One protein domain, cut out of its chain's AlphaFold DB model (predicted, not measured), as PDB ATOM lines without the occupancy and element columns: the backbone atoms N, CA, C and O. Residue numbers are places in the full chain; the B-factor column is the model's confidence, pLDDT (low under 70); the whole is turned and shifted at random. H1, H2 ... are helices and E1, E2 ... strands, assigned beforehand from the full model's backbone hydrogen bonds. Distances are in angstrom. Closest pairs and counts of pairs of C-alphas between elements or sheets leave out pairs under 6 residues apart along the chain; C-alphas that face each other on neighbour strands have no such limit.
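What this domain is: This is residues 16 to 90 and 349 to 399 of the 402 residues of an uncharacterized protein of Hibiscus syriacus (UniProt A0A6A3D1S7). What is the overall shape? A small sheet of two strands, E1 and E2, sits beside H3 near the closed end of a V made by two long helices, H3 and H4. Long stretches without named elements run round this body, and the last of them leads out to the short helix H5, far from the sheet. What is it built of? The printed part has 126 residues, with five named helices and two named strands in the order H1 E1 H2 E2 H3 H4 H5; the sheet is antiparallel, the class is mostly helix, and under half of the residues are in named elements. It is flat, spanning 52 by 42 by 19 A, and only just compact, close to loose, with a radius of gyration of the C-alphas of 16.2 A.

Where its parts are: Where are the strands? E1 is residues 36 to 39 and E2 is residues 61 to 64; C-alpha 36 is at (148.405, 169.929, 192.958). Where are the long helices? H3, residues 66 to 86, is 29.9 A long and begins with C-alpha 66 at (153.424, 164.828, 194.807). H4, residues 349 to 367, is 27.3 A long and ends with C-alpha 367 at (145.783, 159.164, 202.150). Where are the short ones? H1 is residues 16 to 19, H2 residues 43 to 46 and H5 residues 394 to 397.

How they stand to each other: How do the strands pair? E1 and E2 are antiparallel neighbours at 139 degrees, with N 36 and O 64 at 2.8 A and N 62 and O 38 at 3.0 A, within hydrogen-bond range. How do the long helices stand? The closest C-alphas of E1 and H3 are those of Tyr 38 and His 69, 7.1 A apart. H3 and H4 touch, opposite ways at a steep tilt of 43 degrees; H4 does so with residues 359 to 367 alone, and the closest C-alphas are those of Ala 72 and Val 367, 6.0 A apart. In H3 and H4 every O i to N i+4 pair is within hydrogen-bond range, while H1, H2 and H5 are too short for such a pair. Where are the short helices? H2 is near H4, with 5 pairs of C-alphas within 10 A. H1 touches no helix, and H5 is apart from H4 and from H3.

The domain as a whole: How large is it? The two C-alphas farthest apart are those of Asn 33 and Ala 399, 52.6 A. Is anything missing? Residues 91 to 348 are not printed, and C-alphas 90 and 349 are 22.8 A apart across the cut. Which links are long, and where is confidence low? The links H1 to E1, H2 to E2 and H4 to H5 are long. The pLDDT is under 70 at residue 16, residues 55 to 56 and residues 381 to 399.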
ATOM      1  N   ASP A  16     128.672 176.824 205.492       66.06
ATOM      2  CA  ASP A  16     129.931 177.250 206.123       66.06
ATOM      3  C   ASP A  16     131.174 176.706 205.408       66.06
ATOM      4  O   ASP A  16     132.146 177.432 205.188       66.06
ATOM      5  N   PHE A  17     131.128 175.461 204.925       73.56
ATOM      6  CA  PHE A  17     132.235 174.856 204.176       73.56
ATOM      7  C   PHE A  17     132.663 175.673 202.939       73.56
ATOM      8  O   PHE A  17     133.845 175.653 202.569       73.56
ATOM      9  N   TYR A  18     131.731 176.359 202.263       72.81
ATOM     10  CA  TYR A  18     132.009 177.123 201.034       72.81
ATOM     11  C   TYR A  18     132.521 178.530 201.302       72.81
ATOM     12  O   TYR A  18     133.154 179.110 200.423       72.81
ATOM     13  N   ILE A  19     132.247 179.057 202.492       76.38
ATOM     14  CA  ILE A  19     132.598 180.419 202.899       76.38
ATOM     15  C   ILE A  19     133.914 180.416 203.697       76.38
ATOM     16  O   ILE A  19     134.615 181.422 203.757       76.38
ATOM     17  N   GLN A  20     134.301 179.267 204.257       75.00
ATOM     18  CA  GLN A  20     135.547 179.111 204.997       75.00
ATOM     19  C   GLN A  20     136.801 179.352 204.144       75.00
ATOM     20  O   GLN A  20     136.980 178.781 203.064       75.00
ATOM     21  N   ASN A  21     137.735 180.121 204.712       78.31
ATOM     22  CA  ASN A  21     139.088 180.259 204.185       78.31
ATOM     23  C   ASN A  21     139.816 178.909 204.258       78.31
ATOM     24  O   ASN A  21     140.077 178.386 205.341       78.31
ATOM     25  N   LYS A  22     140.163 178.350 203.096       84.88
ATOM     26  CA  LYS A  22     140.926 177.101 202.989       84.88
ATOM     27  C   LYS A  22     142.416 177.415 202.906       84.88
ATOM     28  O   LYS A  22     142.823 178.333 202.196       84.88
ATOM     29  N   GLN A  23     143.226 176.653 203.634       87.25
ATOM     30  CA  GLN A  23     144.676 176.801 203.603       87.25
ATOM     31  C   GLN A  23     145.252 176.173 202.329       87.25
ATOM     32  O   GLN A  23     144.783 175.140 201.851       87.25
ATOM     33  N   ASN A  24     146.294 176.803 201.793       92.75
ATOM     34  CA  ASN A  24     147.029 176.342 200.621       92.75
ATOM     35  C   ASN A  24     148.090 175.304 201.023       92.75
ATOM     36  O   ASN A  24     149.284 175.559 200.930       92.75
ATOM     37  N   ILE A  25     147.640 174.160 201.536       94.62
ATOM     38  CA  ILE A  25     148.504 173.070 202.006       94.62
ATOM     39  C   ILE A  25     147.981 171.720 201.516       94.62
ATOM     40  O   ILE A  25     146.795 171.559 201.221       94.62
ATOM     41  N   CYS A  26     148.862 170.728 201.453       96.50
ATOM     42  CA  CYS A  26     148.497 169.342 201.218       96.50
ATOM     43  C   CYS A  26     147.588 168.836 202.349       96.50
ATOM     44  O   CYS A  26     147.998 168.812 203.510       96.50
ATOM     45  N   VAL A  27     146.388 168.354 202.012       95.62
ATOM     46  CA  VAL A  27     145.428 167.841 203.009       95.62
ATOM     47  C   VAL A  27     145.905 166.548 203.687       95.62
ATOM     48  O   VAL A  27     145.445 166.214 204.778       95.62
ATOM     49  N   GLY A  28     146.830 165.823 203.050       94.44
ATOM     50  CA  GLY A  28     147.460 164.610 203.569       94.44
ATOM     51  C   GLY A  28     148.469 164.914 204.674       94.44
ATOM     52  O   GLY A  28     148.212 164.727 205.865       94.44
ATOM     53  N   CYS A  29     149.633 165.413 204.260       95.12
ATOM     54  CA  CYS A  29     150.789 165.598 205.130       95.12
ATOM     55  C   CYS A  29     150.923 167.004 205.738       95.12
ATOM     56  O   CYS A  29     151.589 167.115 206.767       95.12
ATOM     57  N   GLY A  30     150.281 168.034 205.173       94.25
ATOM     58  CA  GLY A  30     150.402 169.435 205.607       94.25
ATOM     59  C   GLY A  30     151.458 170.260 204.858       94.25
ATOM     60  O   GLY A  30     151.714 171.398 205.236       94.25
ATOM     61  N   GLU A  31     152.071 169.713 203.804       93.88
ATOM     62  CA  GLU A  31     153.086 170.404 202.994       93.88
ATOM     63  C   GLU A  31     152.520 171.650 202.289       93.88
ATOM     64  O   GLU A  31     151.496 171.566 201.611       93.88
ATOM     65  N   GLY A  32     153.194 172.795 202.421       90.69
ATOM     66  CA  GLY A  32     152.739 174.087 201.887       90.69
ATOM     67  C   GLY A  32     153.506 174.588 200.664       90.69
ATOM     68  O   GLY A  32     153.072 175.547 200.032       90.69
ATOM     69  N   ASN A  33     154.633 173.963 200.307       87.75
ATOM     70  CA  ASN A  33     155.510 174.483 199.252       87.75
ATOM     71  C   ASN A  33     155.053 174.103 197.837       87.75
ATOM     72  O   ASN A  33     155.061 174.930 196.927       87.75
ATOM     73  N   HIS A  34     154.648 172.847 197.648       89.56
ATOM     74  CA  HIS A  34     154.175 172.327 196.367       89.56
ATOM     75  C   HIS A  34     152.909 171.491 196.555       89.56
ATOM     76  O   HIS A  34     152.849 170.572 197.376       89.56
ATOM     77  N   TYR A  35     151.872 171.814 195.795       93.50
ATOM     78  CA  TYR A  35     150.624 171.070 195.831       93.50
ATOM     79  C   TYR A  35     149.897 171.167 194.493       93.50
ATOM     80  O   TYR A  35     149.938 172.174 193.785       93.50
ATOM     81  N   LEU A  36     149.202 170.091 194.158       93.50
ATOM     82  CA  LEU A  36     148.405 169.929 192.958       93.50
ATOM     83  C   LEU A  36     146.938 169.782 193.351       93.50
ATOM     84  O   LEU A  36     146.598 169.226 194.397       93.50
ATOM     85  N   ARG A  37     146.048 170.268 192.483       94.38
ATOM     86  CA  ARG A  37     144.608 170.043 192.640       94.38
ATOM     87  C   ARG A  37     144.290 168.599 192.274       94.38
ATOM     88  O   ARG A  37     144.327 168.238 191.099       94.38
ATOM     89  N   TYR A  38     143.915 167.808 193.265       95.12
ATOM     90  CA  TYR A  38     143.481 166.431 193.104       95.12
ATOM     91  C   TYR A  38     141.954 166.335 193.089       95.12
ATOM     92  O   TYR A  38     141.261 167.014 193.849       95.12
ATOM     93  N   ARG A  39     141.416 165.482 192.212       94.00
ATOM     94  CA  ARG A  39     139.979 165.190 192.131       94.00
ATOM     95  C   ARG A  39     139.724 163.838 192.783       94.00
ATOM     96  O   ARG A  39     140.116 162.821 192.222       94.00
ATOM     97  N   VAL A  40     139.024 163.837 193.915       94.88
ATOM     98  CA  VAL A  40     138.691 162.620 194.677       94.88
ATOM     99  C   VAL A  40     137.869 161.647 193.832       94.88
ATOM    100  O   VAL A  40     138.118 160.446 193.835       94.88
ATOM    101  N   ILE A  41     136.920 162.174 193.054       93.00
ATOM    102  CA  ILE A  41     136.132 161.388 192.102       93.00
ATOM    103  C   ILE A  41     136.777 161.498 190.714       93.00
ATOM    104  O   ILE A  41     136.856 162.614 190.176       93.00
ATOM    105  N   PRO A  42     137.173 160.375 190.081       92.31
ATOM    106  CA  PRO A  42     137.796 160.402 188.766       92.31
ATOM    107  C   PRO A  42     136.926 161.073 187.700       92.31
ATOM    108  O   PRO A  42     135.713 160.861 187.595       92.31
ATOM    109  N   ALA A  43     137.575 161.865 186.845       87.75
ATOM    110  CA  ALA A  43     136.897 162.624 185.797       87.75
ATOM    111  C   ALA A  43     136.174 161.728 184.774       87.75
ATOM    112  O   ALA A  43     135.163 162.153 184.212       87.75
ATOM    113  N   CYS A  44     136.662 160.498 184.561       87.38
ATOM    114  CA  CYS A  44     136.056 159.526 183.649       87.38
ATOM    115  C   CYS A  44     134.622 159.146 184.039       87.38
ATOM    116  O   CYS A  44     133.822 158.909 183.142       87.38
ATOM    117  N   TYR A  45     134.272 159.156 185.329       91.19
ATOM    118  CA  TYR A  45     132.899 158.934 185.792       91.19
ATOM    119  C   TYR A  45     132.126 160.253 185.866       91.19
ATOM    120  O   TYR A  45     131.025 160.376 185.328       91.19
ATOM    121  N   ARG A  46     132.731 161.293 186.460       89.19
ATOM    122  CA  ARG A  46     132.039 162.563 186.742       89.19
ATOM    123  C   ARG A  46     131.504 163.264 185.490       89.19
ATOM    124  O   ARG A  46     130.498 163.971 185.557       89.19
ATOM    125  N   ILE A  47     132.161 163.100 184.339       87.00
ATOM    126  CA  ILE A  47     131.696 163.683 183.071       87.00
ATOM    127  C   ILE A  47     130.305 163.170 182.660       87.00
ATOM    128  O   ILE A  47     129.558 163.917 182.021       87.00
ATOM    129  N   HIS A  48     129.919 161.968 183.091       89.50
ATOM    130  CA  HIS A  48     128.653 161.322 182.731       89.50
ATOM    131  C   HIS A  48     127.527 161.545 183.746       89.50
ATOM    132  O   HIS A  48     126.395 161.172 183.474       89.50
ATOM    133  N   PHE A  49     127.792 162.206 184.879       88.94
ATOM    134  CA  PHE A  49     126.750 162.469 185.882       88.94
ATOM    135  C   PHE A  49     125.643 163.405 185.345       88.94
ATOM    136  O   PHE A  49     125.915 164.249 184.481       88.94
ATOM    137  N   PRO A  50     124.413 163.336 185.876       85.81
ATOM    138  CA  PRO A  50     123.378 164.343 185.639       85.81
ATOM    139  C   PRO A  50     123.844 165.767 185.991       85.81
ATOM    140  O   PRO A  50     124.709 165.967 186.847       85.81
ATOM    141  N   GLU A  51     123.295 166.779 185.318       79.31
ATOM    142  CA  GLU A  51     123.748 168.172 185.450       79.31
ATOM    143  C   GLU A  51     123.554 168.746 186.859       79.31
ATOM    144  O   GLU A  51     124.453 169.405 187.387       79.31
ATOM    145  N   HIS A  52     122.434 168.444 187.516       75.50
ATOM    146  CA  HIS A  52     122.152 168.946 188.864       75.50
ATOM    147  C   HIS A  52     123.146 168.422 189.910       75.50
ATOM    148  O   HIS A  52     123.528 169.175 190.809       75.50
ATOM    149  N   LEU A  53     123.673 167.205 189.728       78.81
ATOM    150  CA  LEU A  53     124.709 166.604 190.582       78.81
ATOM    151  C   LEU A  53     126.130 167.120 190.272       78.81
ATOM    152  O   LEU A  53     127.080 166.870 191.015       78.81
ATOM    153  N   LYS A  54     126.313 167.871 189.178       78.12
ATOM    154  CA  LYS A  54     127.613 168.430 188.763       78.12
ATOM    155  C   LYS A  54     127.900 169.822 189.321       78.12
ATOM    156  O   LYS A  54     129.024 170.291 189.131       78.12
ATOM    157  N   SER A  55     126.931 170.474 189.960       67.69
ATOM    158  CA  SER A  55     127.044 171.856 190.458       67.69
ATOM    159  C   SER A  55     127.974 171.991 191.672       67.69
ATOM    160  O   SER A  55     128.580 173.038 191.880       67.69
ATOM    161  N   HIS A  56     128.167 170.900 192.410       68.56
ATOM    162  CA  HIS A  56     128.852 170.877 193.693       68.56
ATOM    163  C   HIS A  56     130.272 170.273 193.622       68.56
ATOM    164  O   HIS A  56     130.571 169.241 194.225       68.56
ATOM    165  N   ARG A  57     131.157 170.854 192.798       74.62
ATOM    166  CA  ARG A  57     132.479 170.247 192.502       74.62
ATOM    167  C   ARG A  57     133.568 170.536 193.525       74.62
ATOM    168  O   ARG A  57     134.522 169.772 193.581       74.62
ATOM    169  N   SER A  58     133.445 171.611 194.297       82.88
ATOM    170  CA  SER A  58     134.475 172.064 195.240       82.88
ATOM    171  C   SER A  58     134.732 171.069 196.371       82.88
ATOM    172  O   SER A  58     135.865 170.971 196.819       82.88
ATOM    173  N   HIS A  59     133.720 170.300 196.790       87.62
ATOM    174  CA  HIS A  59     133.873 169.288 197.846       87.62
ATOM    175  C   HIS A  59     134.851 168.176 197.474       87.62
ATOM    176  O   HIS A  59     135.626 167.712 198.297       87.62
ATOM    177  N   ASP A  60     134.826 167.750 196.212       90.88
ATOM    178  CA  ASP A  60     135.615 166.610 195.742       90.88
ATOM    179  C   ASP A  60     136.957 167.051 195.128       90.88
ATOM    180  O   ASP A  60     137.594 166.277 194.408       90.88
ATOM    181  N   ILE A  61     137.363 168.305 195.358       91.69
ATOM    182  CA  ILE A  61     138.642 168.866 194.918       91.69
ATOM    183  C   ILE A  61     139.458 169.214 196.161       91.69
ATOM    184  O   ILE A  61     139.071 170.072 196.949       91.69
ATOM    185  N   VAL A  62     140.608 168.563 196.306       93.88
ATOM    186  CA  VAL A  62     141.539 168.738 197.430       93.88
ATOM    187  C   VAL A  62     142.935 169.077 196.912       93.88
ATOM    188  O   VAL A  62     143.231 168.873 195.735       93.88
ATOM    189  N   LEU A  63     143.794 169.618 197.770       95.56
ATOM    190  CA  LEU A  63     145.195 169.894 197.444       95.56
ATOM    191  C   LEU A  63     146.080 168.778 198.001       95.56
ATOM    192  O   LEU A  63     145.949 168.430 199.172       95.56
ATOM    193  N   LEU A  64     146.974 168.220 197.182       96.69
ATOM    194  CA  LEU A  64     147.933 167.181 197.586       96.69
ATOM    195  C   LEU A  64     149.340 167.524 197.092       96.69
ATOM    196  O   LEU A  64     149.482 168.030 195.983       96.69
ATOM    197  N   CYS A  65     150.373 167.216 197.876       96.38
ATOM    198  CA  CYS A  65     151.753 167.173 197.380       96.38
ATOM    199  C   CYS A  65     151.947 165.986 196.419       96.38
ATOM    200  O   CYS A  65     151.051 165.151 196.284       96.38
ATOM    201  N   VAL A  66     153.110 165.900 195.769       95.25
ATOM    202  CA  VAL A  66     153.424 164.828 194.807       95.25
ATOM    203  C   VAL A  66     153.298 163.441 195.451       95.25
ATOM    204  O   VAL A  66     152.559 162.607 194.935       95.25
ATOM    205  N   ASP A  67     153.874 163.233 196.637       95.38
ATOM    206  CA  ASP A  67     153.857 161.924 197.309       95.38
ATOM    207  C   ASP A  67     152.435 161.475 197.678       95.38
ATOM    208  O   ASP A  67     151.998 160.365 197.366       95.38
ATOM    209  N   CYS A  68     151.650 162.358 198.309       96.81
ATOM    210  CA  CYS A  68     150.259 162.043 198.640       96.81
ATOM    211  C   CYS A  68     149.403 161.868 197.378       96.81
ATOM    212  O   CYS A  68     148.443 161.097 197.393       96.81
ATOM    213  N   HIS A  69     149.729 162.580 196.297       96.25
ATOM    214  CA  HIS A  69     149.050 162.437 195.018       96.25
ATOM    215  C   HIS A  69     149.299 161.053 194.408       96.25
ATOM    216  O   HIS A  69     148.354 160.438 193.920       96.25
ATOM    217  N   GLU A  70     150.527 160.535 194.457       95.44
ATOM    218  CA  GLU A  70     150.857 159.186 193.983       95.44
ATOM    219  C   GLU A  70     150.102 158.106 194.761       95.44
ATOM    220  O   GLU A  70     149.465 157.247 194.148       95.44
ATOM    221  N   VAL A  71     150.079 158.196 196.094       96.88
ATOM    222  CA  VAL A  71     149.323 157.267 196.953       96.88
ATOM    223  C   VAL A  71     147.829 157.306 196.625       96.88
ATOM    224  O   VAL A  71     147.204 156.264 196.410       96.88
ATOM    225  N   ALA A  72     147.254 158.510 196.529       96.75
ATOM    226  CA  ALA A  72     145.847 158.692 196.184       96.75
ATOM    227  C   ALA A  72     145.527 158.125 194.793       96.75
ATOM    228  O   ALA A  72     144.507 157.457 194.609       96.75
ATOM    229  N   HIS A  73     146.406 158.367 193.818       95.38
ATOM    230  CA  HIS A  73     146.235 157.902 192.450       95.38
ATOM    231  C   HIS A  73     146.345 156.377 192.350       95.38
ATOM    232  O   HIS A  73     145.480 155.747 191.744       95.38
ATOM    233  N   ALA A  74     147.337 155.761 192.997       94.50
ATOM    234  CA  ALA A  74     147.502 154.311 193.025       94.50
ATOM    235  C   ALA A  74     146.279 153.608 193.639       94.50
ATOM    236  O   ALA A  74     145.767 152.633 193.077       94.50
ATOM    237  N   ALA A  75     145.757 154.140 194.749       96.50
ATOM    238  CA  ALA A  75     144.529 153.644 195.366       96.50
ATOM    239  C   ALA A  75     143.313 153.812 194.443       96.50
ATOM    240  O   ALA A  75     142.513 152.886 194.294       96.50
ATOM    241  N   ALA A  76     143.202 154.954 193.760       94.25
ATOM    242  CA  ALA A  76     142.132 155.196 192.803       94.25
ATOM    243  C   ALA A  76     142.175 154.225 191.611       94.25
ATOM    244  O   ALA A  76     141.143 153.674 191.233       94.25
ATOM    245  N   GLU A  77     143.350 153.956 191.035       91.50
ATOM    246  CA  GLU A  77     143.506 152.974 189.953       91.50
ATOM    247  C   GLU A  77     143.152 151.554 190.412       91.50
ATOM    248  O   GLU A  77     142.461 150.825 189.698       91.50
ATOM    249  N   LYS A  78     143.578 151.160 191.621       93.56
ATOM    250  CA  LYS A  78     143.196 149.875 192.222       93.56
ATOM    251  C   LYS A  78     141.677 149.763 192.353       93.56
ATOM    252  O   LYS A  78     141.100 148.756 191.947       93.56
ATOM    253  N   TYR A  79     141.026 150.814 192.838       94.69
ATOM    254  CA  TYR A  79     139.581 150.822 193.013       94.69
ATOM    255  C   TYR A  79     138.809 150.838 191.682       94.69
ATOM    256  O   TYR A  79     137.783 150.172 191.559       94.69
ATOM    257  N   LYS A  80     139.329 151.485 190.629       91.12
ATOM    258  CA  LYS A  80     138.755 151.363 189.274       91.12
ATOM    259  C   LYS A  80     138.741 149.917 188.777       91.12
ATOM    260  O   LYS A  80     137.752 149.497 188.182       91.12
ATOM    261  N   ARG A  81     139.809 149.147 189.027       89.62
ATOM    262  CA  ARG A  81     139.847 147.712 188.684       89.62
ATOM    263  C   ARG A  81     138.791 146.924 189.458       89.62
ATOM    264  O   ARG A  81     138.121 146.084 188.872       89.62
ATOM    265  N   GLN A  82     138.588 147.245 190.736       92.12
ATOM    266  CA  GLN A  82     137.539 146.620 191.544       92.12
ATOM    267  C   GLN A  82     136.134 146.923 191.007       92.12
ATOM    268  O   GLN A  82     135.348 146.000 190.841       92.12
ATOM    269  N   ILE A  83     135.843 148.182 190.660       91.75
ATOM    270  CA  ILE A  83     134.574 148.589 190.025       91.75
ATOM    271  C   ILE A  83     134.344 147.809 188.725       91.75
ATOM    272  O   ILE A  83     133.234 147.358 188.457       91.75
ATOM    273  N   ALA A  84     135.387 147.627 187.913       88.88
ATOM    274  CA  ALA A  84     135.279 146.853 186.682       88.88
ATOM    275  C   ALA A  84     134.906 145.383 186.930       88.88
ATOM    276  O   ALA A  84     134.124 144.827 186.162       88.88
ATOM    277  N   GLY A  85     135.420 144.780 188.005       87.50
ATOM    278  CA  GLY A  85     135.031 143.438 188.438       87.50
ATOM    279  C   GLY A  85     133.612 143.380 189.013       87.50
ATOM    280  O   GLY A  85     132.840 142.512 188.628       87.50
ATOM    281  N   GLU A  86     133.254 144.327 189.882       89.69
ATOM    282  CA  GLU A  86     131.956 144.385 190.571       89.69
ATOM    283  C   GLU A  86     130.782 144.535 189.600       89.69
ATOM    284  O   GLU A  86     129.812 143.791 189.686       89.69
ATOM    285  N   PHE A  87     130.893 145.456 188.642       87.12
ATOM    286  CA  PHE A  87     129.850 145.683 187.639       87.12
ATOM    287  C   PHE A  87     130.024 144.813 186.383       87.12
ATOM    288  O   PHE A  87     129.206 144.881 185.468       87.12
ATOM    289  N   GLY A  88     131.110 144.036 186.283       83.56
ATOM    290  CA  GLY A  88     131.436 143.247 185.090       83.56
ATOM    291  C   GLY A  88     131.716 144.084 183.833       83.56
ATOM    292  O   GLY A  88     131.602 143.579 182.715       83.56
ATOM    293  N   ILE A  89     132.068 145.367 183.987       84.44
ATOM    294  CA  ILE A  89     132.321 146.310 182.889       84.44
ATOM    295  C   ILE A  89     133.838 146.458 182.697       84.44
ATOM    296  O   ILE A  89     134.484 147.125 183.510       84.44
ATOM    297  N   PRO A  90     134.433 145.922 181.614       78.50
ATOM    298  CA  PRO A  90     135.879 145.975 181.395       78.50
ATOM    299  C   PRO A  90     136.430 147.409 181.373       78.50
ATOM    300  O   PRO A  90     135.802 148.318 180.826       78.50
ATOM    301  N   GLU A 349     119.614 158.106 191.299       88.50
ATOM    302  CA  GLU A 349     120.518 159.158 191.791       88.50
ATOM    303  C   GLU A 349     121.136 158.826 193.155       88.50
ATOM    304  O   GLU A 349     122.235 159.287 193.475       88.50
ATOM    305  N   GLU A 350     120.450 158.004 193.947       88.81
ATOM    306  CA  GLU A 350     120.936 157.543 195.244       88.81
ATOM    307  C   GLU A 350     122.148 156.616 195.084       88.81
ATOM    308  O   GLU A 350     123.136 156.763 195.805       88.81
ATOM    309  N   GLY A 351     122.150 155.762 194.055       91.56
ATOM    310  CA  GLY A 351     123.326 154.981 193.677       91.56
ATOM    311  C   GLY A 351     124.532 155.850 193.321       91.56
ATOM    312  O   GLY A 351     125.651 155.564 193.743       91.56
ATOM    313  N   ILE A 352     124.328 156.963 192.606       91.19
ATOM    314  CA  ILE A 352     125.415 157.906 192.290       91.19
ATOM    315  C   ILE A 352     125.952 158.575 193.557       91.19
ATOM    316  O   ILE A 352     127.165 158.762 193.684       91.19
ATOM    317  N   ARG A 353     125.084 158.901 194.520       89.19
ATOM    318  CA  ARG A 353     125.502 159.442 195.818       89.19
ATOM    319  C   ARG A 353     126.379 158.440 196.572       89.19
ATOM    320  O   ARG A 353     127.481 158.800 196.987       89.19
ATOM    321  N   GLN A 354     125.939 157.188 196.675       92.38
ATOM    322  CA  GLN A 354     126.707 156.110 197.308       92.38
ATOM    323  C   GLN A 354     128.029 155.847 196.579       92.38
ATOM    324  O   GLN A 354     129.072 155.676 197.207       92.38
ATOM    325  N   PHE A 355     128.026 155.904 195.247       93.62
ATOM    326  CA  PHE A 355     129.238 155.798 194.443       93.62
ATOM    327  C   PHE A 355     130.245 156.903 194.793       93.62
ATOM    328  O   PHE A 355     131.425 156.624 195.000       93.62
ATOM    329  N   CYS A 356     129.788 158.153 194.929       92.38
ATOM    330  CA  CYS A 356     130.632 159.272 195.360       92.38
ATOM    331  C   CYS A 356     131.191 159.065 196.776       92.38
ATOM    332  O   CYS A 356     132.370 159.333 197.008       92.38
ATOM    333  N   GLN A 357     130.373 158.564 197.705       93.56
ATOM    334  CA  GLN A 357     130.787 158.255 199.079       93.56
ATOM    335  C   GLN A 357     131.884 157.196 199.112       93.56
ATOM    336  O   GLN A 357     132.908 157.403 199.754       93.56
ATOM    337  N   ARG A 358     131.733 156.111 198.347       95.38
ATOM    338  CA  ARG A 358     132.758 155.062 198.241       95.38
ATOM    339  C   ARG A 358     134.084 155.614 197.710       95.38
ATOM    340  O   ARG A 358     135.137 155.289 198.244       95.38
ATOM    341  N   TRP A 359     134.054 156.506 196.717       95.94
ATOM    342  CA  TRP A 359     135.264 157.182 196.224       95.94
ATOM    343  C   TRP A 359     135.937 158.068 197.276       95.94
ATOM    344  O   TRP A 359     137.161 158.066 197.399       95.94
ATOM    345  N   ARG A 360     135.147 158.817 198.052       95.56
ATOM    346  CA  ARG A 360     135.662 159.618 199.171       95.56
ATOM    347  C   ARG A 360     136.255 158.740 200.266       95.56
ATOM    348  O   ARG A 360     137.310 159.083 200.786       95.56
ATOM    349  N   GLN A 361     135.624 157.606 200.555       96.50
ATOM    350  CA  GLN A 361     136.113 156.633 201.522       96.50
ATOM    351  C   GLN A 361     137.478 156.073 201.101       96.50
ATOM    352  O   GLN A 361     138.424 156.150 201.876       96.50
ATOM    353  N   VAL A 362     137.622 155.636 199.845       97.12
ATOM    354  CA  VAL A 362     138.906 155.162 199.290       97.12
ATOM    355  C   VAL A 362     140.003 156.218 199.421       97.12
ATOM    356  O   VAL A 362     141.142 155.897 199.747       97.12
ATOM    357  N   PHE A 363     139.675 157.490 199.186       97.19
ATOM    358  CA  PHE A 363     140.630 158.579 199.366       97.19
ATOM    359  C   PHE A 363     141.067 158.739 200.830       97.19
ATOM    360  O   PHE A 363     142.265 158.842 201.091       97.19
ATOM    361  N   VAL A 364     140.122 158.741 201.777       96.75
ATOM    362  CA  VAL A 364     140.421 158.869 203.213       96.75
ATOM    363  C   VAL A 364     141.249 157.685 203.709       96.75
ATOM    364  O   VAL A 364     142.242 157.897 204.399       96.75
ATOM    365  N   GLU A 365     140.891 156.464 203.314       97.00
ATOM    366  CA  GLU A 365     141.598 155.232 203.686       97.00
ATOM    367  C   GLU A 365     142.996 155.132 203.076       97.00
ATOM    368  O   GLU A 365     143.887 154.542 203.672       97.00
ATOM    369  N   ALA A 366     143.218 155.682 201.883       96.50
ATOM    370  CA  ALA A 366     144.536 155.645 201.261       96.50
ATOM    371  C   ALA A 366     145.458 156.738 201.816       96.50
ATOM    372  O   ALA A 366     146.605 156.477 202.175       96.50
ATOM    373  N   VAL A 367     144.962 157.975 201.874       95.69
ATOM    374  CA  VAL A 367     145.783 159.164 202.150       95.69
ATOM    375  C   VAL A 367     145.859 159.486 203.640       95.69
ATOM    376  O   VAL A 367     146.796 160.165 204.052       95.69
ATOM    377  N   HIS A 368     144.907 159.010 204.451       96.06
ATOM    378  CA  HIS A 368     144.787 159.327 205.878       96.06
ATOM    379  C   HIS A 368     144.947 160.833 206.161       96.06
ATOM    380  O   HIS A 368     145.861 161.250 206.880       96.06
ATOM    381  N   PRO A 369     144.112 161.685 205.541       95.06
ATOM    382  CA  PRO A 369     144.354 163.115 205.530       95.06
ATOM    383  C   PRO A 369     144.178 163.745 206.915       95.06
ATOM    384  O   PRO A 369     143.194 163.498 207.608       95.06
ATOM    385  N   ARG A 370     145.133 164.598 207.301       93.75
ATOM    386  CA  ARG A 370     145.161 165.270 208.613       93.75
ATOM    387  C   ARG A 370     144.704 166.728 208.563       93.75
ATOM    388  O   ARG A 370     144.420 167.314 209.600       93.75
ATOM    389  N   PHE A 371     144.643 167.308 207.365       93.94
ATOM    390  CA  PHE A 371     144.403 168.736 207.138       93.94
ATOM    391  C   PHE A 371     143.228 168.973 206.180       93.94
ATOM    392  O   PHE A 371     143.265 169.871 205.338       93.94
ATOM    393  N   LEU A 372     142.184 168.142 206.262       91.81
ATOM    394  CA  LEU A 372     140.959 168.384 205.500       91.81
ATOM    395  C   LEU A 372     140.270 169.679 205.963       91.81
ATOM    396  O   LEU A 372     140.274 169.975 207.159       91.81
ATOM    397  N   PRO A 373     139.651 170.451 205.046       87.69
ATOM    398  CA  PRO A 373     138.872 171.623 205.432       87.69
ATOM    399  C   PRO A 373     137.715 171.245 206.364       87.69
ATOM    400  O   PRO A 373     137.080 170.207 206.172       87.69
ATOM    401  N   GLY A 374     137.402 172.114 207.328       82.88
ATOM    402  CA  GLY A 374     136.247 171.933 208.210       82.88
ATOM    403  C   GLY A 374     134.957 171.781 207.402       82.88
ATOM    404  O   GLY A 374     134.739 172.525 206.453       82.88
ATOM    405  N   GLY A 375     134.133 170.785 207.733       82.69
ATOM    406  CA  GLY A 375     132.921 170.438 206.976       82.69
ATOM    407  C   GLY A 375     133.154 169.542 205.752       82.69
ATOM    408  O   GLY A 375     132.194 169.205 205.060       82.69
ATOM    409  N   TRP A 376     134.399 169.139 205.457       89.50
ATOM    410  CA  TRP A 376     134.624 168.061 204.496       89.50
ATOM    411  C   TRP A 376     134.152 166.741 205.102       89.50
ATOM    412  O   TRP A 376     134.624 166.339 206.162       89.50
ATOM    413  N   ASP A 377     133.251 166.055 204.410       89.38
ATOM    414  CA  ASP A 377     132.677 164.799 204.875       89.38
ATOM    415  C   ASP A 377     132.512 163.800 203.724       89.38
ATOM    416  O   ASP A 377     132.189 164.161 202.584       89.38
ATOM    417  N   VAL A 378     132.708 162.521 204.038       90.56
ATOM    418  CA  VAL A 378     132.470 161.401 203.127       90.56
ATOM    419  C   VAL A 378     130.995 161.365 202.736       90.56
ATOM    420  O   VAL A 378     130.684 161.252 201.547       90.56
ATOM    421  N   MET A 379     130.089 161.549 203.701       86.31
ATOM    422  CA  MET A 379     128.644 161.400 203.511       86.31
ATOM    423  C   MET A 379     127.967 162.603 202.847       86.31
ATOM    424  O   MET A 379     126.765 162.532 202.570       86.31
ATOM    425  N   HIS A 380     128.730 163.645 202.487       81.62
ATOM    426  CA  HIS A 380     128.220 164.868 201.861       81.62
ATOM    427  C   HIS A 380     127.258 164.576 200.707       81.62
ATOM    428  O   HIS A 380     127.605 163.902 199.731       81.62
ATOM    429  N   SER A 381     126.039 165.104 200.802       69.62
ATOM    430  CA  SER A 381     124.945 164.758 199.889       69.62
ATOM    431  C   SER A 381     125.195 165.231 198.455       69.62
ATOM    432  O   SER A 381     124.614 164.681 197.521       69.62
ATOM    433  N   GLY A 382     126.043 166.253 198.269       66.00
ATOM    434  CA  GLY A 382     126.327 166.862 196.967       66.00
ATOM    435  C   GLY A 382     125.098 167.491 196.299       66.00
ATOM    436  O   GLY A 382     125.182 167.907 195.141       66.00
ATOM    437  N   ARG A 383     123.961 167.559 197.006       64.50
ATOM    438  CA  ARG A 383     122.733 168.172 196.510       64.50
ATOM    439  C   ARG A 383     122.843 169.677 196.665       64.50
ATOM    440  O   ARG A 383     123.168 170.188 197.731       64.50
ATOM    441  N   ARG A 384     122.556 170.387 195.578       61.62
ATOM    442  CA  ARG A 384     122.352 171.829 195.618       61.62
ATOM    443  C   ARG A 384     120.879 172.075 195.882       61.62
ATOM    444  O   ARG A 384     120.056 171.820 195.005       61.62
ATOM    445  N   GLU A 385     120.556 172.601 197.053       55.25
ATOM    446  CA  GLU A 385     119.230 173.160 197.271       55.25
ATOM    447  C   GLU A 385     119.107 174.426 196.426       55.25
ATOM    448  O   GLU A 385     119.896 175.379 196.489       55.25
ATOM    449  N   PHE A 386     118.166 174.382 195.495       58.47
ATOM    450  CA  PHE A 386     117.835 175.507 194.650       58.47
ATOM    451  C   PHE A 386     116.911 176.422 195.460       58.47
ATOM    452  O   PHE A 386     115.979 175.941 196.087       58.47
ATOM    453  N   GLY A 387     117.214 177.725 195.499       59.84
ATOM    454  CA  GLY A 387     116.395 178.663 196.264       59.84
ATOM    455  C   GLY A 387     115.040 178.777 195.584       59.84
ATOM    456  O   GLY A 387     114.922 178.406 194.411       59.84
ATOM    457  N   GLU A 388     114.050 179.301 196.292       59.19
ATOM    458  CA  GLU A 388     112.657 179.351 195.843       59.19
ATOM    459  C   GLU A 388     112.516 179.856 194.394       59.19
ATOM    460  O   GLU A 388     111.824 179.255 193.571       59.19
ATOM    461  N   PHE A 389     113.289 180.881 194.032       58.69
ATOM    462  CA  PHE A 389     113.248 181.515 192.715       58.69
ATOM    463  C   PHE A 389     114.109 180.853 191.628       58.69
ATOM    464  O   PHE A 389     114.086 181.291 190.479       58.69
ATOM    465  N   SER A 390     114.871 179.804 191.935       61.22
ATOM    466  CA  SER A 390     115.770 179.178 190.965       61.22
ATOM    467  C   SER A 390     115.018 178.290 189.968       61.22
ATOM    468  O   SER A 390     114.216 177.449 190.355       61.22
ATOM    469  N   VAL A 391     115.350 178.418 188.679       59.84
ATOM    470  CA  VAL A 391     114.762 177.641 187.561       59.84
ATOM    471  C   VAL A 391     114.927 176.121 187.727       59.84
ATOM    472  O   VAL A 391     114.161 175.335 187.184       59.84
ATOM    473  N   TYR A 392     115.914 175.689 188.508       55.41
ATOM    474  CA  TYR A 392     116.181 174.276 188.775       55.41
ATOM    475  C   TYR A 392     115.562 173.783 190.091       55.41
ATOM    476  O   TYR A 392     115.831 172.655 190.499       55.41
ATOM    477  N   ASN A 393     114.758 174.611 190.769       63.03
ATOM    478  CA  ASN A 393     114.029 174.190 191.956       63.03
ATOM    479  C   ASN A 393     113.034 173.077 191.573       63.03
ATOM    480  O   ASN A 393     112.152 173.324 190.744       63.03
ATOM    481  N   PRO A 394     113.151 171.860 192.142       62.22
ATOM    482  CA  PRO A 394     112.242 170.761 191.826       62.22
ATOM    483  C   PRO A 394     110.774 171.119 192.091       62.22
ATOM    484  O   PRO A 394     109.910 170.644 191.361       62.22
ATOM    485  N   ALA A 395     110.498 172.024 193.041       65.06
ATOM    486  CA  ALA A 395     109.150 172.520 193.316       65.06
ATOM    487  C   ALA A 395     108.529 173.306 192.142       65.06
ATOM    488  O   ALA A 395     107.313 173.293 191.981       65.06
ATOM    489  N   LYS A 396     109.338 173.948 191.282       59.03
ATOM    490  CA  LYS A 396     108.849 174.659 190.083       59.03
ATOM    491  C   LYS A 396     108.698 173.761 188.858       59.03
ATOM    492  O   LYS A 396     107.844 174.020 188.020       59.03
ATOM    493  N   LYS A 397     109.468 172.669 188.762       55.09
ATOM    494  CA  LYS A 397     109.390 171.730 187.626       55.09
ATOM    495  C   LYS A 397     108.026 171.040 187.475       55.09
ATOM    496  O   LYS A 397     107.747 170.529 186.398       55.09
ATOM    497  N   GLY A 398     107.204 171.018 188.526       52.41
ATOM    498  CA  GLY A 398     105.829 170.516 188.476       52.41
ATOM    499  C   GLY A 398     104.766 171.564 188.121       52.41
ATOM    500  O   GLY A 398     103.628 171.178 187.887       52.41
ATOM    501  N   ALA A 399     105.105 172.859 188.086       50.91
ATOM    502  CA  ALA A 399     104.131 173.944 187.923       50.91
ATOM    503  C   ALA A 399     103.979 174.437 186.470       50.91
ATOM    504  O   ALA A 399     102.905 174.894 186.101       50.91
TER     505      ALA A 399